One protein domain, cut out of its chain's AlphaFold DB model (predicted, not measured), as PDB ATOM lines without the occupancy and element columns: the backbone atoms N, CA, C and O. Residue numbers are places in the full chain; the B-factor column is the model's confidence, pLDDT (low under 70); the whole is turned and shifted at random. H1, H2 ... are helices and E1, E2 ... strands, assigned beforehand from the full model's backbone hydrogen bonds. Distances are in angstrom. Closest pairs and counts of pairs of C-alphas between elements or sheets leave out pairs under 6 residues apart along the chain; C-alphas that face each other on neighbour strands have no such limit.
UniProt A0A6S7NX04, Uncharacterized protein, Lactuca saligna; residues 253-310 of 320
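This is residues 253 to 310 of the 320 residues of an uncharacterized protein of Lactuca saligna (UniProt A0A6S7NX04). The model is an open, drawn-out string of small parts: a little hairpin of two short strands, E1 and E2, at one end, the short helix H1 next after it, and then a long stretch without a named element that leads away to a second short helix, H2, far off at the other end. Residues 287 to 310, with H2, stick out free from the rest. The printed part has 58 residues with two named strands and two named helices in the order E1, E2, H1, H2; the sheet, E1 - E2, is antiparallel. The class is mixed, helices and strands, with 24 residues in named elements, under half of those printed. The whole is extended, with a radius of gyration of the C-alphas of 17.5 A and spans of 49 by 27 by 20 A.

E1 is residues 261 to 264, 9.4 A long, beginning at C-alpha 261 at (97.222, 136.056, 131.920). E2 is residues 267 to 270, 9.7 A long. H1 is residues 273 to 280, 10.3 A long. H2 is residues 300 to 307, 10.4 A long, ending at C-alpha 307 at (71.234, 150.423, 157.361).

Residues 255 to 256 pair antiparallel with residues 261 to 262 of E1. E1 and E2 form a hairpin, antiparallel at 170 degrees, with N 262 and O 269 within hydrogen-bond range at 2.9 A. A tight link of 2 residues joins E2 to H1. E1 and H1 are apart, and H2 is apart from E1, E2 and H1. In H1 and H2 every O i to N i+4 pair is within hydrogen-bond range.

The two C-alphas farthest apart, those of Glu 265 and Asp 298, are 50.0 A apart. The printed part has no cut. The link from H1 to H2, 19 residues, is long. The mean pLDDT of the printed part is 83.2; residues 289, 291 to 295, 297 and 310 are under 70.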
ATOM      1  N   ASP A 253      92.267 126.236 134.677       89.38
ATOM      2  CA  ASP A 253      93.208 125.402 133.910       89.38
ATOM      3  C   ASP A 253      93.952 126.189 132.805       89.38
ATOM      4  O   ASP A 253      94.875 125.662 132.175       89.38
ATOM      5  N   HIS A 254      93.525 127.424 132.527       91.94
ATOM      6  CA  HIS A 254      94.058 128.314 131.488       91.94
ATOM      7  C   HIS A 254      94.533 129.669 132.028       91.94
ATOM      8  O   HIS A 254      94.908 130.544 131.247       91.94
ATOM      9  N   TYR A 255      94.527 129.855 133.349       93.06
ATOM     10  CA  TYR A 255      95.120 131.020 133.988       93.06
ATOM     11  C   TYR A 255      96.581 130.734 134.335       93.06
ATOM     12  O   TYR A 255      96.879 129.815 135.095       93.06
ATOM     13  N   ASP A 256      97.482 131.538 133.783       93.19
ATOM     14  CA  ASP A 256      98.893 131.559 134.136       93.19
ATOM     15  C   ASP A 256      99.118 132.583 135.267       93.19
ATOM     16  O   ASP A 256      98.953 133.790 135.043       93.19
ATOM     17  N   PRO A 257      99.466 132.136 136.491       90.12
ATOM     18  CA  PRO A 257      99.689 133.032 137.618       90.12
ATOM     19  C   PRO A 257     100.957 133.877 137.468       90.12
ATOM     20  O   PRO A 257     100.970 135.003 137.967       90.12
ATOM     21  N   ASP A 258     101.982 133.384 136.768       91.00
ATOM     22  CA  ASP A 258     103.284 134.053 136.679       91.00
ATOM     23  C   ASP A 258     103.215 135.265 135.738       91.00
ATOM     24  O   ASP A 258     103.754 136.330 136.043       91.00
ATOM     25  N   SER A 259     102.481 135.143 134.626       90.38
ATOM     26  CA  SER A 259     102.204 136.262 133.707       90.38
ATOM     27  C   SER A 259     100.905 137.023 134.007       90.38
ATOM     28  O   SER A 259     100.609 138.015 133.338       90.38
ATOM     29  N   SER A 260     100.111 136.578 134.990       91.69
ATOM     30  CA  SER A 260      98.764 137.101 135.288       91.69
ATOM     31  C   SER A 260      97.835 137.143 134.059       91.69
ATOM     32  O   SER A 260      97.026 138.063 133.883       91.69
ATOM     33  N   CYS A 261      97.955 136.145 133.181       94.12
ATOM     34  CA  CYS A 261      97.222 136.056 131.920       94.12
ATOM     35  C   CYS A 261      96.263 134.865 131.898       94.12
ATOM     36  O   CYS A 261      96.616 133.748 132.261       94.12
ATOM     37  N   LEU A 262      95.061 135.072 131.365       94.31
ATOM     38  CA  LEU A 262      94.173 133.990 130.949       94.31
ATOM     39  C   LEU A 262      94.433 133.679 129.468       94.31
ATOM     40  O   LEU A 262      94.133 134.500 128.599       94.31
ATOM     41  N   VAL A 263      94.981 132.499 129.182       92.81
ATOM     42  CA  VAL A 263      95.406 132.066 127.842       92.81
ATOM     43  C   VAL A 263      94.363 131.117 127.249       92.81
ATOM     44  O   VAL A 263      94.336 129.926 127.544       92.81
ATOM     45  N   LEU A 264      93.484 131.651 126.404       90.81
ATOM     46  CA  LEU A 264      92.450 130.898 125.688       90.81
ATOM     47  C   LEU A 264      92.917 130.557 124.266       90.81
ATOM     48  O   LEU A 264      93.788 131.227 123.716       90.81
ATOM     49  N   GLU A 265      92.276 129.570 123.629       86.25
ATOM     50  CA  GLU A 265      92.653 129.055 122.294       86.25
ATOM     51  C   GLU A 265      92.856 130.147 121.226       86.25
ATOM     52  O   GLU A 265      93.740 130.024 120.383       86.25
ATOM     53  N   ASN A 266      92.060 131.222 121.281       90.00
ATOM     54  CA  ASN A 266      92.040 132.297 120.280       90.00
ATOM     55  C   ASN A 266      92.334 133.696 120.862       90.00
ATOM     56  O   ASN A 266      92.180 134.690 120.151       90.00
ATOM     57  N   MET A 267      92.655 133.815 122.156       92.06
ATOM     58  CA  MET A 267      92.773 135.111 122.840       92.06
ATOM     59  C   MET A 267      93.565 134.995 124.143       92.06
ATOM     60  O   MET A 267      93.324 134.088 124.935       92.06
ATOM     61  N   VAL A 268      94.422 135.976 124.419       93.75
ATOM     62  CA  VAL A 268      95.043 136.165 125.737       93.75
ATOM     63  C   VAL A 268      94.399 137.375 126.410       93.75
ATOM     64  O   VAL A 268      94.316 138.441 125.801       93.75
ATOM     65  N   ILE A 269      93.932 137.217 127.650       93.38
ATOM     66  CA  ILE A 269      93.470 138.325 128.497       93.38
ATOM     67  C   ILE A 269      94.514 138.541 129.593       93.38
ATOM     68  O   ILE A 269      94.583 137.774 130.552       93.38
ATOM     69  N   THR A 270      95.326 139.585 129.451       94.50
ATOM     70  CA  THR A 270      96.315 139.994 130.457       94.50
ATOM     71  C   THR A 270      95.655 140.837 131.543       94.50
ATOM     72  O   THR A 270      94.989 141.825 131.237       94.50
ATOM     73  N   THR A 271      95.873 140.479 132.807       91.88
ATOM     74  CA  THR A 271      95.458 141.282 133.963       91.88
ATOM     75  C   THR A 271      96.653 142.100 134.444       91.88
ATOM     76  O   THR A 271      97.568 141.563 135.061       91.88
ATOM     77  N   THR A 272      96.665 143.403 134.163       91.94
ATOM     78  CA  THR A 272      97.681 144.331 134.693       91.94
ATOM     79  C   THR A 272      97.144 145.089 135.902       91.94
ATOM     80  O   THR A 272      95.931 145.261 136.051       91.94
ATOM     81  N   LYS A 273      98.040 145.616 136.745       90.00
ATOM     82  CA  LYS A 273      97.637 146.473 137.868       90.00
ATOM     83  C   LYS A 273      96.843 147.702 137.403       90.00
ATOM     84  O   LYS A 273      95.860 148.051 138.044       90.00
ATOM     85  N   ASP A 274      97.206 148.277 136.255       91.44
ATOM     86  CA  ASP A 274      96.476 149.388 135.631       91.44
ATOM     87  C   ASP A 274      95.039 148.979 135.277       91.44
ATOM     88  O   ASP A 274      94.092 149.653 135.665       91.44
ATOM     89  N   THR A 275      94.839 147.818 134.636       90.88
ATOM     90  CA  THR A 275      93.480 147.333 134.319       90.88
ATOM     91  C   THR A 275      92.649 147.031 135.569       90.88
ATOM     92  O   THR A 275      91.438 147.243 135.561       90.88
ATOM     93  N   VAL A 276      93.280 146.579 136.659       89.62
ATOM     94  CA  VAL A 276      92.611 146.354 137.950       89.62
ATOM     95  C   VAL A 276      92.227 147.684 138.605       89.62
ATOM     96  O   VAL A 276      91.101 147.814 139.085       89.62
ATOM     97  N   HIS A 277      93.118 148.678 138.578       90.50
ATOM     98  CA  HIS A 277      92.840 150.045 139.022       90.50
ATOM     99  C   HIS A 277      91.674 150.658 138.236       90.50
ATOM    100  O   HIS A 277      90.704 151.119 138.834       90.50
ATOM    101  N   ASP A 278      91.705 150.585 136.907       90.19
ATOM    102  CA  ASP A 278      90.700 151.209 136.045       90.19
ATOM    103  C   ASP A 278      89.328 150.518 136.128       90.19
ATOM    104  O   ASP A 278      88.294 151.177 136.008       90.19
ATOM    105  N   MET A 279      89.287 149.197 136.359       87.69
ATOM    106  CA  MET A 279      88.029 148.450 136.500       87.69
ATOM    107  C   MET A 279      87.435 148.472 137.912       87.69
ATOM    108  O   MET A 279      86.211 148.447 138.044       87.69
ATOM    109  N   LEU A 280      88.265 148.457 138.960       85.31
ATOM    110  CA  LEU A 280      87.810 148.311 140.351       85.31
ATOM    111  C   LEU A 280      87.980 149.583 141.195       85.31
ATOM    112  O   LEU A 280      87.490 149.621 142.321       85.31
ATOM    113  N   GLY A 281      88.670 150.608 140.687       86.12
ATOM    114  CA  GLY A 281      89.025 151.813 141.441       86.12
ATOM    115  C   GLY A 281      90.050 151.571 142.555       86.12
ATOM    116  O   GLY A 281      90.201 152.417 143.434       86.12
ATOM    117  N   LEU A 282      90.720 150.413 142.562       85.94
ATOM    118  CA  LEU A 282      91.709 150.060 143.581       85.94
ATOM    119  C   LEU A 282      93.033 150.791 143.323       85.94
ATOM    120  O   LEU A 282      93.457 150.856 142.168       85.94
ATOM    121  N   PRO A 283      93.723 151.303 144.357       83.81
ATOM    122  CA  PRO A 283      95.018 151.948 144.173       83.81
ATOM    123  C   PRO A 283      96.025 150.988 143.524       83.81
ATOM    124  O   PRO A 283      96.164 149.833 143.913       83.81
ATOM    125  N   ASN A 284      96.770 151.496 142.539       84.81
ATOM    126  CA  ASN A 284      97.850 150.776 141.846       84.81
ATOM    127  C   ASN A 284      99.137 150.670 142.710       84.81
ATOM    128  O   ASN A 284     100.139 150.064 142.331       84.81
ATOM    129  N   VAL A 285      99.119 151.279 143.897       81.44
ATOM    130  CA  VAL A 285     100.197 151.216 144.884       81.44
ATOM    131  C   VAL A 285      99.980 149.991 145.767       81.44
ATOM    132  O   VAL A 285      98.872 149.739 146.230       81.44
ATOM    133  N   GLY A 286     101.046 149.225 146.009       75.12
ATOM    134  CA  GLY A 286     101.019 148.158 147.003       75.12
ATOM    135  C   GLY A 286     101.046 148.753 148.406       75.12
ATOM    136  O   GLY A 286     102.123 149.047 148.916       75.12
ATOM    137  N   GLU A 287      99.876 148.941 149.005       71.00
ATOM    138  CA  GLU A 287      99.735 149.246 150.429       71.00
ATOM    139  C   GLU A 287      99.735 147.940 151.236       71.00
ATOM    140  O   GLU A 287      99.165 146.932 150.810       71.00
ATOM    141  N   ASP A 288     100.386 147.940 152.401       74.19
ATOM    142  CA  ASP A 288     100.293 146.813 153.331       74.19
ATOM    143  C   ASP A 288      98.857 146.752 153.869       74.19
ATOM    144  O   ASP A 288      98.306 147.771 154.289       74.19
ATOM    145  N   PHE A 289      98.260 145.562 153.900       67.19
ATOM    146  CA  PHE A 289      96.932 145.339 154.467       67.19
ATOM    147  C   PHE A 289      96.832 145.832 155.921       67.19
ATOM    148  O   PHE A 289      95.779 146.312 156.333       67.19
ATOM    149  N   LEU A 290      97.933 145.779 156.680       70.00
ATOM    150  CA  LEU A 290      98.012 146.309 158.048       70.00
ATOM    151  C   LEU A 290      98.125 147.845 158.111       70.00
ATOM    152  O   LEU A 290      97.873 148.430 159.163       70.00
ATOM    153  N   SER A 291      98.496 148.497 157.004       67.25
ATOM    154  CA  SER A 291      98.570 149.961 156.874       67.25
ATOM    155  C   SER A 291      97.269 150.599 156.382       67.25
ATOM    156  O   SER A 291      97.067 151.799 156.584       67.25
ATOM    157  N   VAL A 292      96.361 149.808 155.793       65.88
ATOM    158  CA  VAL A 292      95.013 150.262 155.436       65.88
ATOM    159  C   VAL A 292      94.296 150.666 156.720       65.88
ATOM    160  O   VAL A 292      93.982 149.827 157.567       65.88
ATOM    161  N   ILE A 293      94.046 151.970 156.868       64.38
ATOM    162  CA  ILE A 293      93.391 152.536 158.047       64.38
ATOM    163  C   ILE A 293      92.070 151.796 158.256       64.38
ATOM    164  O   ILE A 293      91.186 151.822 157.396       64.38
ATOM    165  N   SER A 294      91.947 151.119 159.401       62.97
ATOM    166  CA  SER A 294      90.714 150.432 159.781       62.97
ATOM    167  C   SER A 294      89.574 151.433 159.724       62.97
ATOM    168  O   SER A 294      89.599 152.427 160.447       62.97
ATOM    169  N   CYS A 295      88.601 151.182 158.845       60.81
ATOM    170  CA  CYS A 295      87.524 152.130 158.618       60.81
ATOM    171  C   CYS A 295      86.828 152.434 159.949       60.81
ATOM    172  O   CYS A 295      86.391 151.510 160.646       60.81
ATOM    173  N   GLU A 296      86.788 153.716 160.314       70.06
ATOM    174  CA  GLU A 296      86.267 154.156 161.603       70.06
ATOM    175  C   GLU A 296      84.860 153.586 161.802       70.06
ATOM    176  O   GLU A 296      84.030 153.591 160.889       70.06
ATOM    177  N   LYS A 297      84.586 153.054 162.999       66.94
ATOM    178  CA  LYS A 297      83.304 152.385 163.292       66.94
ATOM    179  C   LYS A 297      82.108 153.327 163.100       66.94
ATOM    180  O   LYS A 297      81.005 152.860 162.818       66.94
ATOM    181  N   ASP A 298      82.375 154.626 163.176       70.94
ATOM    182  CA  ASP A 298      81.432 155.729 163.044       70.94
ATOM    183  C   ASP A 298      81.445 156.366 161.637       70.94
ATOM    184  O   ASP A 298      80.828 157.408 161.431       70.94
ATOM    185  N   ASN A 299      82.109 155.745 160.648       80.75
ATOM    186  CA  ASN A 299      82.069 156.196 159.256       80.75
ATOM    187  C   ASN A 299      80.618 156.196 158.742       80.75
ATOM    188  O   ASN A 299      79.994 155.143 158.576       80.75
ATOM    189  N   GLU A 300      80.110 157.395 158.460       83.12
ATOM    190  CA  GLU A 300      78.731 157.666 158.044       83.12
ATOM    191  C   GLU A 300      78.312 156.838 156.815       83.12
ATOM    192  O   GLU A 300      77.217 156.280 156.794       83.12
ATOM    193  N   VAL A 301      79.218 156.637 155.851       82.06
ATOM    194  CA  VAL A 301      78.976 155.831 154.641       82.06
ATOM    195  C   VAL A 301      78.846 154.340 154.973       82.06
ATOM    196  O   VAL A 301      78.005 153.650 154.395       82.06
ATOM    197  N   LEU A 302      79.634 153.818 155.924       78.69
ATOM    198  CA  LEU A 302      79.469 152.435 156.390       78.69
ATOM    199  C   LEU A 302      78.172 152.247 157.179       78.69
ATOM    200  O   LEU A 302      77.554 151.187 157.068       78.69
ATOM    201  N   GLN A 303      77.767 153.237 157.974       81.62
ATOM    202  CA  GLN A 303      76.516 153.196 158.733       81.62
ATOM    203  C   GLN A 303      75.301 153.255 157.792       81.62
ATOM    204  O   GLN A 303      74.408 152.414 157.894       81.62
ATOM    205  N   GLU A 304      75.305 154.157 156.804       86.19
ATOM    206  CA  GLU A 304      74.269 154.230 155.767       86.19
ATOM    207  C   GLU A 304      74.195 152.930 154.950       86.19
ATOM    208  O   GLU A 304      73.103 152.400 154.726       86.19
ATOM    209  N   TRP A 305      75.340 152.361 154.553       81.81
ATOM    210  CA  TRP A 305      75.385 151.085 153.834       81.81
ATOM    211  C   TRP A 305      74.829 149.920 154.666       81.81
ATOM    212  O   TRP A 305      73.999 149.163 154.160       81.81
ATOM    213  N   LYS A 306      75.213 149.793 155.945       80.56
ATOM    214  CA  LYS A 306      74.673 148.764 156.860       80.56
ATOM    215  C   LYS A 306      73.160 148.900 157.041       80.56
ATOM    216  O   LYS A 306      72.449 147.901 156.943       80.56
ATOM    217  N   SER A 307      72.662 150.131 157.174       83.75
ATOM    218  CA  SER A 307      71.234 150.423 157.361       83.75
ATOM    219  C   SER A 307      70.340 149.892 156.226       83.75
ATOM    220  O   SER A 307      69.176 149.553 156.450       83.75
ATOM    221  N   GLN A 308      70.881 149.704 155.014       83.44
ATOM    222  CA  GLN A 308      70.163 149.064 153.897       83.44
ATOM    223  C   GLN A 308      69.749 147.609 154.204       83.44
ATOM    224  O   GLN A 308      68.764 147.111 153.640       83.44
ATOM    225  N   TYR A 309      70.478 146.943 155.105       79.50
ATOM    226  CA  TYR A 309      70.336 145.533 155.470       79.50
ATOM    227  C   TYR A 309      69.742 145.306 156.871       79.50
ATOM    228  O   TYR A 309      69.320 144.184 157.152       79.50
ATOM    229  N   ASP A 310      69.574 146.350 157.697       63.44
ATOM    230  CA  ASP A 310      68.991 146.304 159.060       63.44
ATOM    231  C   ASP A 310      67.471 146.001 159.106       63.44
ATOM    232  O   ASP A 310      66.733 146.326 160.044       63.44
TER     233      ASP A 310